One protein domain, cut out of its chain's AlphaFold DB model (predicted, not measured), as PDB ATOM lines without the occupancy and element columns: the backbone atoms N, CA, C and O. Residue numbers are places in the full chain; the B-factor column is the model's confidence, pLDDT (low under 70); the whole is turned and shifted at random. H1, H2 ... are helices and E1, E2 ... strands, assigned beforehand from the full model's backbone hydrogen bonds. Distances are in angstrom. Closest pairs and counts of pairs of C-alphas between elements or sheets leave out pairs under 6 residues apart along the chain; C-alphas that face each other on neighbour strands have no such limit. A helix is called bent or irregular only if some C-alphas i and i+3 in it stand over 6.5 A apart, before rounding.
ATOM      1  N   ALA A 681     120.356 262.144 196.574       59.47
ATOM      2  CA  ALA A 681     118.950 262.385 196.252       59.47
ATOM      3  C   ALA A 681     118.642 262.140 194.765       59.47
ATOM      4  O   ALA A 681     117.487 262.002 194.396       59.47
ATOM      5  N   SER A 682     119.663 261.982 193.920       62.09
ATOM      6  CA  SER A 682     119.514 261.501 192.541       62.09
ATOM      7  C   SER A 682     119.355 259.979 192.421       62.09
ATOM      8  O   SER A 682     119.118 259.489 191.329       62.09
ATOM      9  N   ILE A 683     119.436 259.209 193.519       64.00
ATOM     10  CA  ILE A 683     119.253 257.740 193.483       64.00
ATOM     11  C   ILE A 683     117.810 257.353 193.092       64.00
ATOM     12  O   ILE A 683     117.583 256.245 192.603       64.00
ATOM     13  N   VAL A 684     116.843 258.273 193.242       59.38
ATOM     14  CA  VAL A 684     115.479 258.107 192.699       59.38
ATOM     15  C   VAL A 684     115.391 258.318 191.194       59.38
ATOM     16  O   VAL A 684     114.365 257.989 190.590       59.38
ATOM     17  N   ASP A 685     116.432 258.887 190.592       63.53
ATOM     18  CA  ASP A 685     116.556 258.955 189.155       63.53
ATOM     19  C   ASP A 685     117.364 257.780 188.650       63.53
ATOM     20  O   ASP A 685     118.562 257.658 188.894       63.53
ATOM     21  N   GLN A 686     116.678 256.915 187.925       57.75
ATOM     22  CA  GLN A 686     117.337 255.820 187.253       57.75
ATOM     23  C   GLN A 686     117.141 255.885 185.744       57.75
ATOM     24  O   GLN A 686     117.760 255.056 185.109       57.75
ATOM     25  N   TYR A 687     116.341 256.803 185.159       61.59
ATOM     26  CA  TYR A 687     115.937 256.747 183.734       61.59
ATOM     27  C   TYR A 687     115.430 258.091 183.140       61.59
ATOM     28  O   TYR A 687     114.975 258.981 183.861       61.59
ATOM     29  N   TRP A 688     115.463 258.229 181.800       48.44
ATOM     30  CA  TRP A 688     115.061 259.442 181.047       48.44
ATOM     31  C   TRP A 688     113.621 259.879 181.244       48.44
ATOM     32  O   TRP A 688     113.341 261.075 181.206       48.44
ATOM     33  N   TYR A 689     112.708 258.918 181.387       52.22
ATOM     34  CA  TYR A 689     111.288 259.186 181.224       52.22
ATOM     35  C   TYR A 689     110.812 260.192 182.274       52.22
ATOM     36  O   TYR A 689     110.678 259.860 183.454       52.22
ATOM     37  N   SER A 690     110.554 261.427 181.842       52.94
ATOM     38  CA  SER A 690     109.808 262.388 182.637       52.94
ATOM     39  C   SER A 690     108.380 261.878 182.703       52.94
ATOM     40  O   SER A 690     107.606 262.023 181.756       52.94
ATOM     41  N   ALA A 691     108.028 261.249 183.818       57.94
ATOM     42  CA  ALA A 691     106.624 261.122 184.131       57.94
ATOM     43  C   ALA A 691     106.012 262.524 184.188       57.94
ATOM     44  O   ALA A 691     106.657 263.456 184.675       57.94
ATOM     45  N   LEU A 692     104.768 262.640 183.721       59.81
ATOM     46  CA  LEU A 692     103.921 263.781 184.036       59.81
ATOM     47  C   LEU A 692     104.029 264.060 185.542       59.81
ATOM     48  O   LEU A 692     103.848 263.156 186.366       59.81
ATOM     49  N   CYS A 693     104.403 265.293 185.877       67.81
ATOM     50  CA  CYS A 693     104.523 265.774 187.253       67.81
ATOM     51  C   CYS A 693     103.161 266.137 187.858       67.81
ATOM     52  O   CYS A 693     103.100 266.796 188.890       67.81
ATOM     53  N   ASP A 694     102.088 265.682 187.218       61.16
ATOM     54  CA  ASP A 694     100.682 265.987 187.465       61.16
ATOM     55  C   ASP A 694     100.150 265.260 188.720       61.16
ATOM     56  O   ASP A 694      99.018 264.781 188.765       61.16
ATOM     57  N   ASP A 695     100.997 265.118 189.738       66.00
ATOM     58  CA  ASP A 695     100.666 264.550 191.036       66.00
ATOM     59  C   ASP A 695     100.506 265.695 192.044       66.00
ATOM     60  O   ASP A 695     101.374 266.557 192.187       66.00
ATOM     61  N   TRP A 696      99.394 265.673 192.777       68.25
ATOM     62  CA  TRP A 696      99.020 266.659 193.794       68.25
ATOM     63  C   TRP A 696     100.035 266.781 194.941       68.25
ATOM     64  O   TRP A 696      99.939 267.690 195.763       68.25
ATOM     65  N   THR A 697     100.997 265.859 195.027       73.94
ATOM     66  CA  THR A 697     102.045 265.836 196.052       73.94
ATOM     67  C   THR A 697     103.273 266.695 195.725       73.94
ATOM     68  O   THR A 697     104.120 266.886 196.605       73.94
ATOM     69  N   ILE A 698     103.392 267.248 194.514       82.94
ATOM     70  CA  ILE A 698     104.608 267.919 194.021       82.94
ATOM     71  C   ILE A 698     104.440 269.445 193.995       82.94
ATOM     72  O   ILE A 698     103.443 269.956 193.500       82.94
ATOM     73  N   ALA A 699     105.423 270.176 194.534       84.38
ATOM     74  CA  ALA A 699     105.402 271.641 194.633       84.38
ATOM     75  C   ALA A 699     106.427 272.341 193.726       84.38
ATOM     76  O   ALA A 699     106.142 273.416 193.207       84.38
ATOM     77  N   ASP A 700     107.615 271.756 193.543       83.50
ATOM     78  CA  ASP A 700     108.711 272.363 192.775       83.50
ATOM     79  C   ASP A 700     109.521 271.282 192.047       83.50
ATOM     80  O   ASP A 700     110.407 270.651 192.629       83.50
ATOM     81  N   SER A 701     109.192 271.029 190.775       83.62
ATOM     82  CA  SER A 701     109.945 270.091 189.941       83.62
ATOM     83  C   SER A 701     109.732 270.303 188.441       83.62
ATOM     84  O   SER A 701     108.624 270.592 188.002       83.62
ATOM     85  N   THR A 702     110.773 270.085 187.634       79.62
ATOM     86  CA  THR A 702     110.681 270.021 186.154       79.62
ATOM     87  C   THR A 702     110.561 268.599 185.612       79.62
ATOM     88  O   THR A 702     110.289 268.404 184.430       79.62
ATOM     89  N   SER A 703     110.788 267.589 186.453       79.88
ATOM     90  CA  SER A 703     110.726 266.172 186.084       79.88
ATOM     91  C   SER A 703     110.360 265.328 187.296       79.88
ATOM     92  O   SER A 703     110.682 265.703 188.424       79.88
ATOM     93  N   CYS A 704     109.702 264.189 187.097       79.00
ATOM     94  CA  CYS A 704     109.210 263.355 188.188       79.00
ATOM     95  C   CYS A 704     109.528 261.877 187.957       79.00
ATOM     96  O   CYS A 704     109.660 261.417 186.824       79.00
ATOM     97  N   THR A 705     109.661 261.137 189.055       80.50
ATOM     98  CA  THR A 705     109.947 259.695 189.093       80.50
ATOM     99  C   THR A 705     108.903 258.976 189.946       80.50
ATOM    100  O   THR A 705     108.090 259.623 190.605       80.50
ATOM    101  N   SER A 706     108.908 257.645 189.947       81.62
ATOM    102  CA  SER A 706     108.029 256.832 190.792       81.62
ATOM    103  C   SER A 706     108.834 256.023 191.809       81.62
ATOM    104  O   SER A 706     109.436 255.013 191.430       81.62
ATOM    105  N   PRO A 707     108.821 256.414 193.100       81.75
ATOM    106  CA  PRO A 707     109.566 255.745 194.169       81.75
ATOM    107  C   PRO A 707     109.339 254.235 194.256       81.75
ATOM    108  O   PRO A 707     110.272 253.483 194.517       81.75
ATOM    109  N   TRP A 708     108.120 253.769 193.991       80.75
ATOM    110  CA  TRP A 708     107.811 252.341 194.014       80.75
ATOM    111  C   TRP A 708     108.539 251.551 192.915       80.75
ATOM    112  O   TRP A 708     108.941 250.414 193.148       80.75
ATOM    113  N   MET A 709     108.768 252.146 191.736       83.50
ATOM    114  CA  MET A 709     109.528 251.489 190.665       83.50
ATOM    115  C   MET A 709     111.007 251.386 191.042       83.50
ATOM    116  O   MET A 709     111.636 250.367 190.778       83.50
ATOM    117  N   VAL A 710     111.540 252.425 191.695       83.75
ATOM    118  CA  VAL A 710     112.907 252.451 192.239       83.75
ATOM    119  C   VAL A 710     113.068 251.381 193.318       83.75
ATOM    120  O   VAL A 710     114.012 250.599 193.267       83.75
ATOM    121  N   ALA A 711     112.111 251.279 194.246       84.44
ATOM    122  CA  ALA A 711     112.101 250.233 195.265       84.44
ATOM    123  C   ALA A 711     112.062 248.827 194.648       84.44
ATOM    124  O   ALA A 711     112.836 247.964 195.058       84.44
ATOM    125  N   TYR A 712     111.223 248.601 193.632       86.06
ATOM    126  CA  TYR A 712     111.192 247.325 192.916       86.06
ATOM    127  C   TYR A 712     112.523 247.026 192.210       86.06
ATOM    128  O   TYR A 712     113.038 245.916 192.311       86.06
ATOM    129  N   ASN A 713     113.141 248.017 191.566       87.12
ATOM    130  CA  ASN A 713     114.449 247.837 190.938       87.12
ATOM    131  C   ASN A 713     115.536 247.494 191.968       87.12
ATOM    132  O   ASN A 713     116.321 246.571 191.769       87.12
ATOM    133  N   HIS A 714     115.542 248.173 193.119       85.50
ATOM    134  CA  HIS A 714     116.451 247.856 194.223       85.50
ATOM    135  C   HIS A 714     116.211 246.447 194.765       85.50
ATOM    136  O   HIS A 714     117.173 245.749 195.069       85.50
ATOM    137  N   LEU A 715     114.952 246.014 194.868       85.75
ATOM    138  CA  LEU A 715     114.601 244.647 195.250       85.75
ATOM    139  C   LEU A 715     115.200 243.626 194.271       85.75
ATOM    140  O   LEU A 715     115.804 242.656 194.721       85.75
ATOM    141  N   VAL A 716     115.108 243.866 192.958       88.19
ATOM    142  CA  VAL A 716     115.712 242.990 191.938       88.19
ATOM    143  C   VAL A 716     117.239 242.964 192.056       88.19
ATOM    144  O   VAL A 716     117.814 241.881 192.112       88.19
ATOM    145  N   PHE A 717     117.915 244.115 192.166       86.25
ATOM    146  CA  PHE A 717     119.372 244.142 192.380       86.25
ATOM    147  C   PHE A 717     119.777 243.417 193.660       86.25
ATOM    148  O   PHE A 717     120.763 242.685 193.682       86.25
ATOM    149  N   ASN A 718     119.007 243.584 194.729       81.25
ATOM    150  CA  ASN A 718     119.263 242.903 195.985       81.25
ATOM    151  C   ASN A 718     119.100 241.385 195.861       81.25
ATOM    152  O   ASN A 718     119.964 240.661 196.355       81.25
ATOM    153  N   TRP A 719     118.082 240.906 195.145       83.94
ATOM    154  CA  TRP A 719     117.924 239.486 194.832       83.94
ATOM    155  C   TRP A 719     119.080 238.951 193.970       83.94
ATOM    156  O   TRP A 719     119.662 237.917 194.285       83.94
ATOM    157  N   ILE A 720     119.519 239.694 192.949       85.81
ATOM    158  CA  ILE A 720     120.712 239.335 192.160       85.81
ATOM    159  C   ILE A 720     121.961 239.296 193.057       85.81
ATOM    160  O   ILE A 720     122.822 238.435 192.873       85.81
ATOM    161  N   SER A 721     122.050 240.175 194.067       80.44
ATOM    162  CA  SER A 721     123.207 240.267 194.976       80.44
ATOM    163  C   SER A 721     123.383 239.030 195.851       80.44
ATOM    164  O   SER A 721     124.476 238.766 196.359       80.44
ATOM    165  N   ASP A 722     122.310 238.259 196.018       73.81
ATOM    166  CA  ASP A 722     122.343 236.985 196.714       73.81
ATOM    167  C   ASP A 722     122.986 235.880 195.875       73.81
ATOM    168  O   ASP A 722     123.566 234.941 196.427       73.81
ATOM    169  N   TRP A 723     122.957 236.025 194.551       72.38
ATOM    170  CA  TRP A 723     123.596 235.107 193.621       72.38
ATOM    171  C   TRP A 723     125.008 235.520 193.226       72.38
ATOM    172  O   TRP A 723     125.881 234.652 193.117       72.38
ATOM    173  N   HIS A 724     125.225 236.822 193.063       75.56
ATOM    174  CA  HIS A 724     126.483 237.401 192.629       75.56
ATOM    175  C   HIS A 724     126.836 238.649 193.458       75.56
ATOM    176  O   HIS A 724     126.069 239.614 193.455       75.56
ATOM    177  N   PRO A 725     127.981 238.679 194.166       73.69
ATOM    178  CA  PRO A 725     128.365 239.831 194.978       73.69
ATOM    179  C   PRO A 725     128.450 241.124 194.153       73.69
ATOM    180  O   PRO A 725     129.048 241.148 193.088       73.69
ATOM    181  N   MET A 726     127.854 242.205 194.663       80.69
ATOM    182  CA  MET A 726     127.904 243.544 194.050       80.69
ATOM    183  C   MET A 726     127.988 244.629 195.134       80.69
ATOM    184  O   MET A 726     127.150 245.527 195.226       80.69
ATOM    185  N   GLN A 727     128.956 244.505 196.045       76.31
ATOM    186  CA  GLN A 727     128.934 245.215 197.336       76.31
ATOM    187  C   GLN A 727     128.909 246.741 197.194       76.31
ATOM    188  O   GLN A 727     128.134 247.404 197.882       76.31
ATOM    189  N   ALA A 728     129.716 247.299 196.289       82.06
ATOM    190  CA  ALA A 728     129.769 248.745 196.083       82.06
ATOM    191  C   ALA A 728     128.443 249.292 195.526       82.06
ATOM    192  O   ALA A 728     127.947 250.315 196.001       82.06
ATOM    193  N   LEU A 729     127.837 248.576 194.572       83.12
ATOM    194  CA  LEU A 729     126.535 248.932 194.010       83.12
ATOM    195  C   LEU A 729     125.427 248.796 195.060       83.12
ATOM    196  O   LEU A 729     124.646 249.725 195.242       83.12
ATOM    197  N   LYS A 730     125.405 247.708 195.835       81.56
ATOM    198  CA  LYS A 730     124.437 247.505 196.925       81.56
ATOM    199  C   LYS A 730     124.534 248.588 197.998       81.56
ATOM    200  O   LYS A 730     123.518 249.165 198.380       81.56
ATOM    201  N   ALA A 731     125.749 248.914 198.443       80.56
ATOM    202  CA  ALA A 731     125.986 249.995 199.396       80.56
ATOM    203  C   ALA A 731     125.493 251.337 198.851       80.56
ATOM    204  O   ALA A 731     124.925 252.136 199.595       80.56
ATOM    205  N   ARG A 732     125.656 251.569 197.545       82.50
ATOM    206  CA  ARG A 732     125.144 252.765 196.884       82.50
ATOM    207  C   ARG A 732     123.615 252.797 196.834       82.50
ATOM    208  O   ARG A 732     123.038 253.802 197.239       82.50
ATOM    209  N   LEU A 733     122.957 251.722 196.405       80.75
ATOM    210  CA  LEU A 733     121.489 251.628 196.346       80.75
ATOM    211  C   LEU A 733     120.846 251.757 197.739       80.75
ATOM    212  O   LEU A 733     119.777 252.353 197.886       80.75
ATOM    213  N   ALA A 734     121.518 251.258 198.778       80.88
ATOM    214  CA  ALA A 734     121.050 251.338 200.158       80.88
ATOM    215  C   ALA A 734     120.992 252.761 200.724       80.88
ATOM    216  O   ALA A 734     120.196 253.019 201.629       80.88
ATOM    217  N   GLN A 735     121.774 253.701 200.178       82.50
ATOM    218  CA  GLN A 735     121.744 255.106 200.604       82.50
ATOM    219  C   GLN A 735     120.341 255.711 200.475       82.50
ATOM    220  O   GLN A 735     119.956 256.545 201.289       82.50
ATOM    221  N   TRP A 736     119.555 255.245 199.503       83.06
ATOM    222  CA  TRP A 736     118.180 255.683 199.310       83.06
ATOM    223  C   TRP A 736     117.229 255.165 200.391       83.06
ATOM    224  O   TRP A 736     116.590 255.960 201.079       83.06
ATOM    225  N   SER A 737     117.150 253.842 200.577       85.25
ATOM    226  CA  SER A 737     116.187 253.247 201.512       85.25
ATOM    227  C   SER A 737     116.535 253.558 202.971       85.25
ATOM    228  O   SER A 737     115.647 253.850 203.763       85.25
ATOM    229  N   VAL A 738     117.824 253.540 203.331       86.56
ATOM    230  CA  VAL A 738     118.276 253.879 204.692       86.56
ATOM    231  C   VAL A 738     118.146 255.383 204.943       86.56
ATOM    232  O   VAL A 738     117.675 255.793 206.004       86.56
ATOM    233  N   GLY A 739     118.507 256.211 203.956       85.62
ATOM    234  CA  GLY A 739     118.420 257.667 204.050       85.62
ATOM    235  C   GLY A 739     116.986 258.172 204.213       85.62
ATOM    236  O   GLY A 739     116.737 258.969 205.110       85.62
ATOM    237  N   ILE A 740     116.021 257.662 203.438       86.56
ATOM    238  CA  ILE A 740     114.600 258.040 203.583       86.56
ATOM    239  C   ILE A 740     114.088 257.795 205.002       86.56
ATOM    240  O   ILE A 740     113.331 258.610 205.526       86.56
ATOM    241  N   VAL A 741     114.498 256.686 205.619       88.88
ATOM    242  CA  VAL A 741     113.995 256.303 206.941       88.88
ATOM    243  C   VAL A 741     114.661 257.088 208.069       88.88
ATOM    244  O   VAL A 741     114.010 257.435 209.050       88.88
ATOM    245  N   ARG A 742     115.969 257.344 207.962       89.12
ATOM    246  CA  ARG A 742     116.789 257.793 209.101       89.12
ATOM    247  C   ARG A 742     117.376 259.191 208.959       89.12
ATOM    248  O   ARG A 742     117.938 259.698 209.926       89.12
ATOM    249  N   HIS A 743     117.293 259.826 207.792       87.38
ATOM    250  CA  HIS A 743     117.856 261.161 207.618       87.38
ATOM    251  C   HIS A 743     117.013 262.208 208.372       87.38
ATOM    252  O   HIS A 743     115.826 262.337 208.081       87.38
ATOM    253  N   PRO A 744     117.600 263.035 209.263       87.19
ATOM    254  CA  PRO A 744     116.841 263.963 210.117       87.19
ATOM    255  C   PRO A 744     116.056 265.025 209.332       87.19
ATOM    256  O   PRO A 744     115.021 265.508 209.778       87.19
ATOM    257  N   SER A 745     116.540 265.398 208.146       89.94
ATOM    258  CA  SER A 745     115.869 266.357 207.253       89.94
ATOM    259  C   SER A 745     114.807 265.749 206.320       89.94
ATOM    260  O   SER A 745     114.257 266.489 205.505       89.94
ATOM    261  N   PHE A 746     114.527 264.442 206.386       89.12
ATOM    262  CA  PHE A 746     113.494 263.794 205.566       89.12
ATOM    263  C   PHE A 746     112.350 263.250 206.423       89.12
ATOM    264  O   PHE A 746     112.500 263.067 207.627       89.12
ATOM    265  N   ASN A 747     111.192 263.017 205.803       90.00
ATOM    266  CA  ASN A 747     110.053 262.398 206.470       90.00
ATOM    267  C   ASN A 747     109.819 260.985 205.897       90.00
ATOM    268  O   ASN A 747     109.480 260.862 204.716       90.00
ATOM    269  N   PRO A 748     109.969 259.922 206.705       88.62
ATOM    270  CA  PRO A 748     109.910 258.546 206.225       88.62
ATOM    271  C   PRO A 748     108.530 258.138 205.695       88.62
ATOM    272  O   PRO A 748     108.449 257.315 204.785       88.62
ATOM    273  N   TYR A 749     107.441 258.753 206.173       85.94
ATOM    274  CA  TYR A 749     106.088 258.442 205.697       85.94
ATOM    275  C   TYR A 749     105.863 258.833 204.229       85.94
ATOM    276  O   TYR A 749     104.962 258.298 203.586       85.94
ATOM    277  N   MET A 750     106.711 259.699 203.662       84.56
ATOM    278  CA  MET A 750     106.662 260.103 202.251       84.56
ATOM    279  C   MET A 750     107.094 258.986 201.281       84.56
ATOM    280  O   MET A 750     106.927 259.130 200.070       84.56
ATOM    281  N   CYS A 751     107.609 257.850 201.773       82.25
ATOM    282  CA  CYS A 751     107.970 256.701 200.933       82.25
ATOM    283  C   CYS A 751     106.773 256.083 200.185       82.25
ATOM    284  O   CYS A 751     106.968 255.337 199.229       82.25
ATOM    285  N   CYS A 752     105.538 256.389 200.603       78.75
ATOM    286  CA  CYS A 752     104.310 255.923 199.962       78.75
ATOM    287  C   CYS A 752     103.943 256.694 198.685       78.75
ATOM    288  O   CYS A 752     102.912 256.394 198.084       78.75
ATOM    289  N   SER A 753     104.724 257.708 198.293       79.25
ATOM    290  CA  SER A 753     104.360 258.553 197.161       79.25
ATOM    291  C   SER A 753     104.340 257.783 195.843       79.25
ATOM    292  O   SER A 753     105.284 257.054 195.519       79.25
ATOM    293  N   TYR A 754     103.293 257.998 195.044       79.00
ATOM    294  CA  TYR A 754     103.229 257.453 193.691       79.00
ATOM    295  C   TYR A 754     104.233 258.145 192.761       79.00
ATOM    296  O   TYR A 754     104.956 257.469 192.012       79.00
ATOM    297  N   ARG A 755     104.316 259.481 192.847       81.19
ATOM    298  CA  ARG A 755     105.344 260.302 192.197       81.19
ATOM    299  C   ARG A 755     106.228 261.014 193.213       81.19
ATOM    300  O   ARG A 755     105.793 261.369 194.299       81.19
ATOM    301  N   ALA A 756     107.484 261.236 192.852       82.19
ATOM    302  CA  ALA A 756     108.406 262.085 193.594       82.19
ATOM    303  C   ALA A 756     109.079 263.084 192.642       82.19
ATOM    304  O   ALA A 756     109.341 262.734 191.483       82.19
ATOM    305  N   PRO A 757     109.393 264.301 193.117       83.81
ATOM    306  CA  PRO A 757     110.101 265.292 192.330       83.81
ATOM    307  C   PRO A 757     111.547 264.828 192.098       83.81
ATOM    308  O   PRO A 757     112.180 264.261 192.992       83.81
ATOM    309  N   LYS A 758     112.050 265.028 190.877       80.94
ATOM    310  CA  LYS A 758     113.360 264.541 190.407       80.94
ATOM    311  C   LYS A 758     114.359 265.678 190.194       80.94
ATOM    312  O   LYS A 758     115.493 265.578 190.655       80.94
ATOM    313  N   LEU A 759     113.948 266.740 189.500       82.69
ATOM    314  CA  LEU A 759     114.802 267.878 189.144       82.69
ATOM    315  C   LEU A 759     114.176 269.168 189.654       82.69
ATOM    316  O   LEU A 759     113.030 269.456 189.319       82.69
ATOM    317  N   VAL A 760     114.934 269.959 190.408       85.38
ATOM    318  CA  VAL A 760     114.489 271.262 190.932       85.38
ATOM    319  C   VAL A 760     114.082 272.153 189.758       85.38
ATOM    320  O   VAL A 760     114.823 272.221 188.772       85.38
ATOM    321  N   ALA A 761     112.928 272.832 189.809       85.25
ATOM    322  CA  ALA A 761     112.416 273.498 188.612       85.25
ATOM    323  C   ALA A 761     113.319 274.643 188.139       85.25
ATOM    324  O   ALA A 761     113.562 274.789 186.941       85.25
ATOM    325  N   ALA A 762     113.870 275.408 189.083       87.12
ATOM    326  CA  ALA A 762     114.716 276.561 188.787       87.12
ATOM    327  C   ALA A 762     116.064 276.181 188.150       87.12
ATOM    328  O   ALA A 762     116.511 276.835 187.211       87.12
ATOM    329  N   THR A 763     116.727 275.136 188.655       86.25
ATOM    330  CA  THR A 763     118.088 274.771 188.224       86.25
ATOM    331  C   THR A 763     118.113 273.650 187.195       86.25
ATOM    332  O   THR A 763     119.147 273.435 186.566       86.25
ATOM    333  N   LYS A 764     117.006 272.910 187.044       83.81
ATOM    334  CA  LYS A 764     116.933 271.659 186.272       83.81
ATOM    335  C   LYS A 764     117.998 270.638 186.701       83.81
ATOM    336  O   LYS A 764     118.397 269.784 185.916       83.81
ATOM    337  N   ALA A 765     118.456 270.730 187.950       81.38
ATOM    338  CA  ALA A 765     119.462 269.856 188.536       81.38
ATOM    339  C   ALA A 765     118.847 268.981 189.633       81.38
ATOM    340  O   ALA A 765     117.794 269.302 190.194       81.38
ATOM    341  N   TYR A 766     119.520 267.877 189.961       81.31
ATOM    342  CA  TYR A 766     119.117 267.036 191.084       81.31
ATOM    343  C   TYR A 766     119.181 267.805 192.407       81.31
ATOM    344  O   TYR A 766     120.108 268.601 192.607       81.31
ATOM    345  N   PRO A 767     118.270 267.523 193.355       82.69
ATOM    346  CA  PRO A 767     118.441 267.980 194.725       82.69
ATOM    347  C   PRO A 767     119.775 267.474 195.286       82.69
ATOM    348  O   PRO A 767     120.215 266.366 194.995       82.69
ATOM    349  N   THR A 768     120.439 268.293 196.090       84.56
ATOM    350  CA  THR A 768     121.765 268.012 196.670       84.56
ATOM    351  C   THR A 768     121.687 267.413 198.072       84.56
ATOM    352  O   THR A 768     122.671 266.872 198.571       84.56
ATOM    353  N   SER A 769     120.513 267.468 198.707       84.12
ATOM    354  CA  SER A 769     120.266 266.937 200.048       84.12
ATOM    355  C   SER A 769     118.837 266.414 200.196       84.12
ATOM    356  O   SER A 769     117.931 266.820 199.466       84.12
ATOM    357  N   PHE A 770     118.613 265.561 201.198       86.31
ATOM    358  CA  PHE A 770     117.269 265.118 201.577       86.31
ATOM    359  C   PHE A 770     116.361 266.280 202.007       86.31
ATOM    360  O   PHE A 770     115.170 266.252 201.717       86.31
ATOM    361  N   GLY A 771     116.911 267.317 202.650       89.69
ATOM    362  CA  GLY A 771     116.142 268.506 203.029       89.69
ATOM    363  C   GLY A 771     115.610 269.266 201.812       89.69
ATOM    364  O   GLY A 771     114.421 269.569 201.756       89.69
ATOM    365  N   GLN A 772     116.464 269.490 200.806       89.19
ATOM    366  CA  GLN A 772     116.050 270.093 199.534       89.19
ATOM    367  C   GLN A 772     115.043 269.208 198.794       89.19
ATOM    368  O   GLN A 772     114.079 269.702 198.221       89.19
ATOM    369  N   TRP A 773     115.236 267.888 198.824       88.25
ATOM    370  CA  TRP A 773     114.297 266.972 198.187       88.25
ATOM    371  C   TRP A 773     112.921 266.990 198.864       88.25
ATOM    372  O   TRP A 773     111.903 267.050 198.182       88.25
ATOM    373  N   LYS A 774     112.872 267.027 200.203       90.00
ATOM    374  CA  LYS A 774     111.625 267.187 200.965       90.00
ATOM    375  C   LYS A 774     110.907 268.488 200.599       90.00
ATOM    376  O   LYS A 774     109.696 268.457 200.400       90.00
ATOM    377  N   SER A 775     111.627 269.609 200.475       91.69
ATOM    378  CA  SER A 775     111.009 270.907 200.161       91.69
ATOM    379  C   SER A 775     110.362 270.974 198.776       91.69
ATOM    380  O   SER A 775     109.542 271.853 198.543       91.69
ATOM    381  N   MET A 776     110.694 270.045 197.872       89.94
ATOM    382  CA  MET A 776     110.104 269.962 196.529       89.94
ATOM    383  C   MET A 776     108.695 269.333 196.516       89.94
ATOM    384  O   MET A 776     108.018 269.365 195.487       89.94
ATOM    385  N   PHE A 777     108.236 268.759 197.633       89.19
ATOM    386  CA  PHE A 777     106.865 268.262 197.802       89.19
ATOM    387  C   PHE A 777     105.944 269.341 198.385       89.19
ATOM    388  O   PHE A 777     106.408 270.289 199.011       89.19
ATOM    389  N   VAL A 778     104.626 269.193 198.255       88.94
ATOM    390  CA  VAL A 778     103.653 270.103 198.892       88.94
ATOM    391  C   VAL A 778     103.685 269.995 200.420       88.94
ATOM    392  O   VAL A 778     103.910 268.917 200.975       88.94
ATOM    393  N   ALA A 779     103.411 271.100 201.119       90.00
ATOM    394  CA  ALA A 779     103.524 271.194 202.581       90.00
ATOM    395  C   ALA A 779     102.735 270.106 203.339       90.00
ATOM    396  O   ALA A 779     103.243 269.536 204.304       90.00
ATOM    397  N   GLY A 780     101.528 269.760 202.872       85.31
ATOM    398  CA  GLY A 780     100.719 268.694 203.476       85.31
ATOM    399  C   GLY A 780     101.386 267.316 203.405       85.31
ATOM    400  O   GLY A 780     101.350 266.559 204.371       85.31
ATOM    401  N   PHE A 781     102.072 267.011 202.300       85.44
ATOM    402  CA  PHE A 781     102.792 265.749 202.139       85.44
ATOM    403  C   PHE A 781     104.098 265.734 202.947       85.44
ATOM    404  O   PHE A 781     104.435 264.728 203.569       85.44
ATOM    405  N   GLN A 782     104.792 266.875 203.033       90.75
ATOM    406  CA  GLN A 782     105.979 267.036 203.885       90.75
ATOM    407  C   GLN A 782     105.699 266.765 205.373       90.75
ATOM    408  O   GLN A 782     106.598 266.308 206.089       90.75
ATOM    409  N   ALA A 783     104.482 267.060 205.837       89.38
ATOM    410  CA  ALA A 783     104.050 266.947 207.231       89.38
ATOM    411  C   ALA A 783     103.388 265.597 207.583       89.38
ATOM    412  O   ALA A 783     102.924 265.427 208.708       89.38
ATOM    413  N   LYS A 784     103.341 264.634 206.650       84.81
ATOM    414  CA  LYS A 784     102.663 263.341 206.835       84.81
ATOM    415  C   LYS A 784     103.194 262.578 208.061       84.81
ATOM    416  O   LYS A 784     104.399 262.412 208.203       84.81
ATOM    417  N   SER A 785     102.313 262.093 208.933       85.25
ATOM    418  CA  SER A 785     102.684 261.381 210.173       85.25
ATOM    419  C   SER A 785     102.231 259.917 210.215       85.25
ATOM    420  O   SER A 785     102.518 259.218 211.182       85.25
ATOM    421  N   SER A 786     101.508 259.470 209.187       79.19
ATOM    422  CA  SER A 786     101.027 258.101 208.985       79.19
ATOM    423  C   SER A 786     100.735 257.870 207.499       79.19
ATOM    424  O   SER A 786     100.584 258.822 206.729       79.19
ATOM    425  N   TRP A 787     100.631 256.616 207.068       77.75
ATOM    426  CA  TRP A 787     100.062 256.283 205.757       77.75
ATOM    427  C   TRP A 787      98.524 256.301 205.834       77.75
ATOM    428  O   TRP A 787      97.975 256.094 206.912       77.75
ATOM    429  N   ASP A 788      97.829 256.627 204.738       58.41
ATOM    430  CA  ASP A 788      96.361 256.774 204.746       58.41
ATOM    431  C   ASP A 788      95.667 255.404 204.918       58.41
ATOM    432  O   ASP A 788      96.153 254.395 204.400       58.41
ATOM    433  N   GLY A 789      94.550 255.356 205.657       56.62
ATOM    434  CA  GLY A 789      93.991 254.097 206.176       56.62
ATOM    435  C   GLY A 789      94.855 253.533 207.313       56.62
ATOM    436  O   GLY A 789      95.511 254.284 208.026       56.62
ATOM    437  N   ASP A 790      94.914 252.217 207.480       45.50
ATOM    438  CA  ASP A 790      95.923 251.555 208.341       45.50
ATOM    439  C   ASP A 790      97.323 251.506 207.699       45.50
ATOM    440  O   ASP A 790      98.238 250.859 208.211       45.50
ATOM    441  N   GLY A 791      97.515 252.181 206.562       45.81
ATOM    442  CA  GLY A 791      98.747 252.112 205.786       45.81
ATOM    443  C   GLY A 791      98.956 250.799 205.033       45.81
ATOM    444  O   GLY A 791      99.995 250.645 204.389       45.81
ATOM    445  N   LEU A 792      97.984 249.885 205.101       47.44
ATOM    446  CA  LEU A 792      98.028 248.508 204.600       47.44
ATOM    447  C   LEU A 792      96.854 248.230 203.633       47.44
ATOM    448  O   LEU A 792      96.952 247.351 202.784       47.44
ATOM    449  N   SER A 793      95.781 249.029 203.689       42.69
ATOM    450  CA  SER A 793      94.534 248.867 202.929       42.69
ATOM    451  C   SER A 793      94.361 249.795 201.720       42.69
ATOM    452  O   SER A 793      93.221 250.068 201.335       42.69
ATOM    453  N   SER A 794      95.427 250.336 201.110       40.44
ATOM    454  CA  SER A 794      95.211 251.022 199.830       40.44
ATOM    455  C   SER A 794      94.873 249.964 198.780       40.44
ATOM    456  O   SER A 794      95.725 249.180 198.365       40.44
ATOM    457  N   THR A 795      93.601 249.941 198.388       41.16
ATOM    458  CA  THR A 795      92.935 249.072 197.405       41.16
ATOM    459  C   THR A 795      93.471 249.246 195.976       41.16
ATOM    460  O   THR A 795      92.729 249.219 194.999       41.16
ATOM    461  N   GLY A 796      94.782 249.423 195.827       46.84
ATOM    462  CA  GLY A 796      95.430 249.512 194.530       46.84
ATOM    463  C   GLY A 796      96.871 249.020 194.506       46.84
ATOM    464  O   GLY A 796      97.219 248.292 193.578       46.84
ATOM    465  N   HIS A 797      97.752 249.424 195.443       54.16
ATOM    466  CA  HIS A 797      99.183 249.408 195.079       54.16
ATOM    467  C   HIS A 797     100.256 249.152 196.156       54.16
ATOM    468  O   HIS A 797     101.419 249.007 195.779       54.16
ATOM    469  N   ALA A 798      99.934 249.078 197.456       68.69
ATOM    470  CA  ALA A 798     100.862 248.601 198.503       68.69
ATOM    471  C   ALA A 798     102.300 249.206 198.487       68.69
ATOM    472  O   ALA A 798     103.268 248.545 198.871       68.69
ATOM    473  N   TYR A 799     102.480 250.469 198.066       77.50
ATOM    474  CA  TYR A 799     103.808 251.092 197.886       77.50
ATOM    475  C   TYR A 799     104.731 251.037 199.119       77.50
ATOM    476  O   TYR A 799     105.920 250.746 198.941       77.50
ATOM    477  N   PRO A 800     104.234 251.236 200.362       78.62
ATOM    478  CA  PRO A 800     105.048 251.038 201.558       78.62
ATOM    479  C   PRO A 800     105.643 249.625 201.661       78.62
ATOM    480  O   PRO A 800     106.786 249.486 202.087       78.62
ATOM    481  N   HIS A 801     104.943 248.578 201.209       76.31
ATOM    482  CA  HIS A 801     105.459 247.202 201.221       76.31
ATOM    483  C   HIS A 801     106.576 246.984 200.201       76.31
ATOM    484  O   HIS A 801     107.549 246.289 200.500       76.31
ATOM    485  N   ILE A 802     106.491 247.602 199.021       80.69
ATOM    486  CA  ILE A 802     107.568 247.533 198.020       80.69
ATOM    487  C   ILE A 802     108.824 248.221 198.577       80.69
ATOM    488  O   ILE A 802     109.921 247.663 198.514       80.69
ATOM    489  N   PHE A 803     108.659 249.392 199.204       84.19
ATOM    490  CA  PHE A 803     109.754 250.102 199.869       84.19
ATOM    491  C   PHE A 803     110.365 249.287 201.017       84.19
ATOM    492  O   PHE A 803     111.584 249.100 201.061       84.19
ATOM    493  N   ARG A 804     109.524 248.745 201.909       81.81
ATOM    494  CA  ARG A 804     109.932 247.837 202.991       81.81
ATOM    495  C   ARG A 804     110.782 246.694 202.454       81.81
ATOM    496  O   ARG A 804     111.813 246.368 203.031       81.81
ATOM    497  N   SER A 805     110.361 246.105 201.340       81.19
ATOM    498  CA  SER A 805     111.031 244.950 200.748       81.19
ATOM    499  C   SER A 805     112.425 245.293 200.222       81.19
ATOM    500  O   SER A 805     113.373 244.529 200.413       81.19
ATOM    501  N   ALA A 806     112.586 246.480 199.634       83.06
ATOM    502  CA  ALA A 806     113.899 247.003 199.271       83.06
ATOM    503  C   ALA A 806     114.776 247.268 200.510       83.06
ATOM    504  O   ALA A 806     115.960 246.925 200.507       83.06
ATOM    505  N   LEU A 807     114.203 247.833 201.582       84.25
ATOM    506  CA  LEU A 807     114.907 248.109 202.841       84.25
ATOM    507  C   LEU A 807     115.370 246.831 203.558       84.25
ATOM    508  O   LEU A 807     116.483 246.809 204.082       84.25
ATOM    509  N   ALA A 808     114.563 245.768 203.545       79.56
ATOM    510  CA  ALA A 808     114.845 244.497 204.217       79.56
ATOM    511  C   ALA A 808     116.200 243.888 203.806       79.56
ATOM    512  O   ALA A 808     116.920 243.335 204.632       79.56
ATOM    513  N   HIS A 809     116.601 244.056 202.544       78.69
ATOM    514  CA  HIS A 809     117.880 243.560 202.019       78.69
ATOM    515  C   HIS A 809     119.076 244.480 202.320       78.69
ATOM    516  O   HIS A 809     120.233 244.107 202.091       78.69
ATOM    517  N   ASN A 810     118.800 245.679 202.836       79.94
ATOM    518  CA  ASN A 810     119.770 246.728 203.130       79.94
ATOM    519  C   ASN A 810     120.038 246.880 204.636       79.94
ATOM    520  O   ASN A 810     120.725 247.818 205.031       79.94
ATOM    521  N   ILE A 811     119.571 245.952 205.481       75.81
ATOM    522  CA  ILE A 811     119.760 246.007 206.944       75.81
ATOM    523  C   ILE A 811     121.239 246.087 207.369       75.81
ATOM    524  O   ILE A 811     121.573 246.749 208.347       75.81
ATOM    525  N   ARG A 812     122.144 245.487 206.584       74.12
ATOM    526  CA  ARG A 812     123.602 245.493 206.825       74.12
ATOM    527  C   ARG A 812     124.332 246.666 206.162       74.12
ATOM    528  O   ARG A 812     125.559 246.724 206.176       74.12
ATOM    529  N   GLN A 813     123.595 247.567 205.521       78.31
ATOM    530  CA  GLN A 813     124.145 248.720 204.821       78.31
ATOM    531  C   GLN A 813     124.050 249.974 205.692       78.31
ATOM    532  O   GLN A 813     123.356 250.007 206.710       78.31
ATOM    533  N   ALA A 814     124.768 251.021 205.296       72.50
ATOM    534  CA  ALA A 814     124.802 252.277 206.029       72.50
ATOM    535  C   ALA A 814     124.758 253.488 205.099       72.50
ATOM    536  O   ALA A 814     125.213 253.440 203.956       72.50
ATOM    537  N   TYR A 815     124.253 254.591 205.641       76.44
ATOM    538  CA  TYR A 815     124.246 255.909 205.024       76.44
ATOM    539  C   TYR A 815     124.763 256.936 206.039       76.44
ATOM    540  O   TYR A 815     124.056 257.305 206.974       76.44
ATOM    541  N   GLY A 816     126.013 257.387 205.886       73.38
ATOM    542  CA  GLY A 816     126.651 258.248 206.888       73.38
ATOM    543  C   GLY A 816     126.588 257.607 208.291       73.38
ATOM    544  O   GLY A 816     127.042 256.469 208.440       73.38
ATOM    545  N   PRO A 817     126.021 258.285 209.311       68.25
ATOM    546  CA  PRO A 817     125.821 257.696 210.636       68.25
ATOM    547  C   PRO A 817     124.629 256.723 210.712       68.25
ATOM    548  O   PRO A 817     124.592 255.904 211.626       68.25
ATOM    549  N   ALA A 818     123.674 256.789 209.778       74.19
ATOM    550  CA  ALA A 818     122.460 255.979 209.806       74.19
ATOM    551  C   ALA A 818     122.722 254.530 209.383       74.19
ATOM    552  O   ALA A 818     123.424 254.265 208.399       74.19
ATOM    553  N   ARG A 819     122.100 253.585 210.094       75.88
ATOM    554  CA  ARG A 819     122.260 252.145 209.857       75.88
ATOM    555  C   ARG A 819     120.982 251.507 209.330       75.88
ATOM    556  O   ARG A 819     119.877 251.897 209.701       75.88
ATOM    557  N   GLY A 820     121.142 250.507 208.467       78.06
ATOM    558  CA  GLY A 820     120.024 249.773 207.884       78.06
ATOM    559  C   GLY A 820     119.187 249.022 208.919       78.06
ATOM    560  O   GLY A 820     117.966 249.016 208.809       78.06
ATOM    561  N   TRP A 821     119.810 248.439 209.945       72.62
ATOM    562  CA  TRP A 821     119.098 247.749 211.024       72.62
ATOM    563  C   TRP A 821     118.267 248.720 211.875       72.62
ATOM    564  O   TRP A 821     117.113 248.428 212.158       72.62
ATOM    565  N   GLU A 822     118.772 249.925 212.163       78.44
ATOM    566  CA  GLU A 822     117.986 250.973 212.837       78.44
ATOM    567  C   GLU A 822     116.801 251.442 211.983       78.44
ATOM    568  O   GLU A 822     115.723 251.732 212.500       78.44
ATOM    569  N   ALA A 823     116.995 251.542 210.663       84.00
ATOM    570  CA  ALA A 823     115.917 251.853 209.728       84.00
ATOM    571  C   ALA A 823     114.845 250.751 209.723       84.00
ATOM    572  O   ALA A 823     113.650 251.039 209.671       84.00
ATOM    573  N   TRP A 824     115.265 249.490 209.810       82.69
ATOM    574  CA  TRP A 824     114.364 248.348 209.911       82.69
ATOM    575  C   TRP A 824     113.618 248.295 211.249       82.69
ATOM    576  O   TRP A 824     112.421 248.014 211.271       82.69
ATOM    577  N   ASP A 825     114.289 248.606 212.357       79.38
ATOM    578  CA  ASP A 825     113.664 248.697 213.678       79.38
ATOM    579  C   ASP A 825     112.626 249.812 213.733       79.38
ATOM    580  O   ASP A 825     111.499 249.563 214.162       79.38
ATOM    581  N   TRP A 826     112.958 250.994 213.202       84.94
ATOM    582  CA  TRP A 826     111.987 252.075 213.027       84.94
ATOM    583  C   TRP A 826     110.764 251.595 212.241       84.94
ATOM    584  O   TRP A 826     109.635 251.799 212.676       84.94
ATOM    585  N   TRP A 827     110.974 250.890 211.122       80.25
ATOM    586  CA  TRP A 827     109.870 250.365 210.320       80.25
ATOM    587  C   TRP A 827     108.968 249.442 211.147       80.25
ATOM    588  O   TRP A 827     107.761 249.660 211.209       80.25
ATOM    589  N   LYS A 828     109.537 248.452 211.848       74.56
ATOM    590  CA  LYS A 828     108.770 247.530 212.705       74.56
ATOM    591  C   LYS A 828     107.957 248.267 213.773       74.56
ATOM    592  O   LYS A 828     106.800 247.919 213.979       74.56
ATOM    593  N   SER A 829     108.542 249.273 214.421       77.44
ATOM    594  CA  SER A 829     107.894 250.049 215.489       77.44
ATOM    595  C   SER A 829     106.795 250.995 214.996       77.44
ATOM    596  O   SER A 829     105.944 251.394 215.786       77.44
ATOM    597  N   ASN A 830     106.798 251.348 213.709       76.44
ATOM    598  CA  ASN A 830     105.896 252.343 213.127       76.44
ATOM    599  C   ASN A 830     104.862 251.748 212.151       76.44
ATOM    600  O   ASN A 830     104.111 252.501 211.532       76.44
ATOM    601  N   THR A 831     104.778 250.416 212.027       68.19
ATOM    602  CA  THR A 831     103.783 249.720 211.187       68.19
ATOM    603  C   THR A 831     102.872 248.807 212.008       68.19
ATOM    604  O   THR A 831     103.366 248.025 212.815       68.19
ATOM    605  N   GLN A 832     101.557 248.834 211.753       57.88
ATOM    606  CA  GLN A 832     100.570 247.975 212.437       57.88
ATOM    607  C   GLN A 832     100.558 246.513 211.947       57.88
ATOM    608  O   GLN A 832      99.887 245.679 212.546       57.88
ATOM    609  N   TYR A 833     101.337 246.180 210.911       54.84
ATOM    610  CA  TYR A 833     101.377 244.863 210.255       54.84
ATOM    611  C   TYR A 833     101.593 243.685 211.223       54.84
ATOM    612  O   TYR A 833     100.983 242.633 211.078       54.84
ATOM    613  N   TRP A 834     102.423 243.868 212.254       49.47
ATOM    614  CA  TRP A 834     102.723 242.826 213.248       49.47
ATOM    615  C   TRP A 834     101.645 242.665 214.328       49.47
ATOM    616  O   TRP A 834     101.739 241.773 215.168       49.47
ATOM    617  N   THR A 835     100.640 243.539 214.319       44.19
ATOM    618  CA  THR A 835      99.507 243.544 215.252       44.19
ATOM    619  C   THR A 835      98.171 243.228 214.571       44.19
ATOM    620  O   THR A 835      97.145 243.191 215.247       44.19
ATOM    621  N   GLU A 836      98.158 242.989 213.254       48.69
ATOM    622  CA  GLU A 836      96.940 242.636 212.519       48.69
ATOM    623  C   GLU A 836      96.498 241.196 212.797       48.69
ATOM    624  O   GLU A 836      97.311 240.292 212.993       48.69
ATOM    625  N   SER A 837      95.184 240.964 212.817       45.50
ATOM    626  CA  SER A 837      94.631 239.634 213.055       45.50
ATOM    627  C   SER A 837      94.905 238.700 211.869       45.50
ATOM    628  O   SER A 837      94.770 239.085 210.708       45.50
ATOM    629  N   ALA A 838      95.229 237.435 212.156       45.50
ATOM    630  CA  ALA A 838      95.484 236.397 211.148       45.50
ATOM    631  C   ALA A 838      94.350 236.261 210.105       45.50
ATOM    632  O   ALA A 838      94.607 235.973 208.941       45.50
ATOM    633  N   ALA A 839      93.103 236.554 210.496       44.31
ATOM    634  CA  ALA A 839      91.944 236.559 209.603       44.31
ATOM    635  C   ALA A 839      92.026 237.613 208.479       44.31
ATOM    636  O   ALA A 839      91.483 237.399 207.400       44.31
ATOM    637  N   ARG A 840      92.712 238.741 208.709       51.19
ATOM    638  CA  ARG A 840      92.881 239.810 207.717       51.19
ATOM    639  C   ARG A 840      93.937 239.452 206.671       51.19
ATOM    640  O   ARG A 840      93.689 239.592 205.477       51.19
ATOM    641  N   LEU A 841      95.078 238.930 207.124       49.78
ATOM    642  CA  LEU A 841      96.153 238.439 206.252       49.78
ATOM    643  C   LEU A 841      95.699 237.246 205.394       49.78
ATOM    644  O   LEU A 841      96.197 237.065 204.286       49.78
ATOM    645  N   ALA A 842      94.716 236.477 205.873       46.09
ATOM    646  CA  ALA A 842      94.112 235.379 205.128       46.09
ATOM    647  C   ALA A 842      93.188 235.836 203.981       46.09
ATOM    648  O   ALA A 842      93.045 235.088 203.021       46.09
ATOM    649  N   ALA A 843      92.575 237.025 204.038       41.31
ATOM    650  CA  ALA A 843      91.627 237.488 203.013       41.31
ATOM    651  C   ALA A 843      92.318 238.152 201.805       41.31
ATOM    652  O   ALA A 843      91.931 237.915 200.662       41.31
ATOM    653  N   GLU A 844      93.372 238.937 202.045       49.56
ATOM    654  CA  GLU A 844      94.208 239.549 201.003       49.56
ATOM    655  C   GLU A 844      95.682 239.537 201.441       49.56
ATOM    656  O   GLU A 844      96.173 240.520 202.002       49.56
ATOM    657  N   PRO A 845      96.418 238.430 201.233       49.22
ATOM    658  CA  PRO A 845      97.805 238.351 201.662       49.22
ATOM    659  C   PRO A 845      98.657 239.342 200.863       49.22
ATOM    660  O   PRO A 845      98.933 239.152 199.675       49.22
ATOM    661  N   VAL A 846      99.094 240.413 201.527       54.97
ATOM    662  CA  VAL A 846     100.087 241.346 200.991       54.97
ATOM    663  C   VAL A 846     101.469 240.754 201.245       54.97
ATOM    664  O   VAL A 846     102.012 240.837 202.345       54.97
ATOM    665  N   PHE A 847     102.047 240.132 200.220       58.91
ATOM    666  CA  PHE A 847     103.364 239.505 200.316       58.91
ATOM    667  C   PHE A 847     104.468 240.565 200.429       58.91
ATOM    668  O   PHE A 847     104.880 241.170 199.438       58.91
ATOM    669  N   ALA A 848     104.957 240.781 201.647       61.66
ATOM    670  CA  ALA A 848     106.128 241.603 201.924       61.66
ATOM    671  C   ALA A 848     107.358 240.734 202.202       61.66
ATOM    672  O   ALA A 848     107.248 239.543 202.494       61.66
ATOM    673  N   TYR A 849     108.537 241.344 202.094       69.00
ATOM    674  CA  TYR A 849     109.794 240.671 202.380       69.00
ATOM    675  C   TYR A 849     110.216 240.897 203.831       69.00
ATOM    676  O   TYR A 849     110.094 242.002 204.380       69.00
ATOM    677  N   SER A 850     110.771 239.847 204.422       66.12
ATOM    678  CA  SER A 850     111.441 239.868 205.714       66.12
ATOM    679  C   SER A 850     112.931 240.136 205.523       66.12
ATOM    680  O   SER A 850     113.507 239.882 204.462       66.12
ATOM    681  N   ALA A 851     113.563 240.692 206.556       66.56
ATOM    682  CA  ALA A 851     115.009 240.805 206.566       66.56
ATOM    683  C   ALA A 851     115.633 239.397 206.507       66.56
ATOM    684  O   ALA A 851     115.148 238.496 207.202       66.56
ATOM    685  N   PRO A 852     116.701 239.192 205.716       67.12
ATOM    686  CA  PRO A 852     117.432 237.936 205.723       67.12
ATOM    687  C   PRO A 852     117.923 237.574 207.126       67.12
ATOM    688  O   PRO A 852     118.154 238.465 207.945       67.12
ATOM    689  N   TYR A 853     118.149 236.279 207.372       64.62
ATOM    690  CA  TYR A 853     118.785 235.802 208.604       64.62
ATOM    691  C   TYR A 853     120.023 236.647 208.941       64.62
ATOM    692  O   TYR A 853     120.893 236.831 208.083       64.62
ATOM    693  N   ASP A 854     120.106 237.156 210.173       63.66
ATOM    694  CA  ASP A 854     121.284 237.874 210.652       63.66
ATOM    695  C   ASP A 854     122.202 236.910 211.418       63.66
ATOM    696  O   ASP A 854     121.848 236.461 212.513       63.66
TER     697      ASP A 854
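What this domain is: This is residues 681 to 854 of the 1000 residues of an uncharacterized protein of Bryobacteraceae bacterium (UniProt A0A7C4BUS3). A small sheet of two strands, E1 and E2, lies at one end of a core of four helices, which come as two helical hairpins, H2 with H3 and H7 with H8. The short H4 sits by H7 near the middle, H1, H5 and H6 lie toward the sheet's end, and H9 and H10 make the far end, from which residues 844 to 854 fold back. The printed part has 174 residues with ten named helices and two named strands, in the order H1 E1 H2 H3 H4 E2 H5 H6 H7 H8 H9 H10; the sheet's order is E1 - E2, antiparallel, and the class is mostly helix. The whole is compact, with a radius of gyration of the C-alphas of 15.9 A, and spans 49 by 38 by 29 A.

Where its parts are: E1 is residues 703 to 705 and E2 residues 756 to 759, 9.7 A long. H2, the longest helix, is residues 707 to 723, 25.0 A, and begins with C-alpha 707 at (109.566, 255.745, 194.169). H3 is residues 727 to 742, 21.1 A, with a kink of 32 degrees near residue 734; it is neither bent nor irregular, but only just: C-alphas 733 and 736 are 6.0 A apart. H7 is residues 799 to 808, 14.3 A, and H8 residues 820 to 830, 15.3 A. The shorter helices are H1, residues 681 to 684, from C-alpha 681 at (118.950, 262.385, 196.252); H4, residues 748 to 752; H5, residues 770 to 775; H6, residues 779 to 782; H9, residues 832 to 835; and H10, residues 838 to 843, ending with C-alpha 843 at (91.627, 237.488, 203.013). H1 and H4 are only just irregular: C-alphas 681 and 684 are 6.6 A apart, and C-alphas 749 and 752 are 6.51 A apart.

How they stand to each other: E1 and E2 are antiparallel at 139 degrees, with N 705 and O 756 at 2.9 A and N 756 and O 705 at 2.8 A within hydrogen-bond range. The closest C-alphas of E2 and H2 are those of Ala 756 and Pro 707, 6.5 A apart. H3 is the hub and touches five helices. H2 and H3 form a hairpin at a steep tilt of 39 degrees, opposite ways, closest at the C-alphas of His 714 and Leu 733, 6.6 A. H7 touches H2 at a shallow tilt of 30 degrees, the same way, closest at the C-alphas of Ala 806 and Leu 715, 4.7 A. H7 and H8 form a hairpin at 38 degrees, closest at the C-alphas of Ala 808 and Trp 824, 6.9 A. H3 touches H8 at a shallow tilt of 33 degrees, only just short of steep, closest at the C-alphas of Val 738 and Gly 820, 5.5 A. H4 touches H7, closest at the C-alphas of Cys 752 and Pro 800, 5.2 A. H1 touches H3 through residues 733 to 736 of H3, closest at the C-alphas of Ile 683 and Trp 736, 6.3 A. H5 is close to but not clearly touching H1, with the C-alphas of Phe 770 and Ala 681 6.2 A apart; H6 is so placed to H4, with those of Phe 781 and Met 750 6.8 A apart, and H9 to H8, with those of Trp 834 and Lys 828 7.7 A apart. H10 is apart from H7 and H8, among others. Each O i to N i+4 pair is within hydrogen-bond range in H5, H7 and H8; the counts are 12 of 13 in H2, 8 of 12 in H3, 1 of 2 in H10 and 0 of 1 in H4, where 1 of 2 O i to N i+3 pairs is, and H1, H6 and H9 are too short for such a pair.

The domain as a whole: The two C-alphas farthest apart, those of Thr 763 and Ala 839, are 51.0 A apart. The printed part has no cut. The links H1 to E1, H6 to H7 and H7 to H8 are long. The mean pLDDT of the printed part is 74.5, and residues 681 to 696, 788 to 798, 817 and 831 to 854 are under 70.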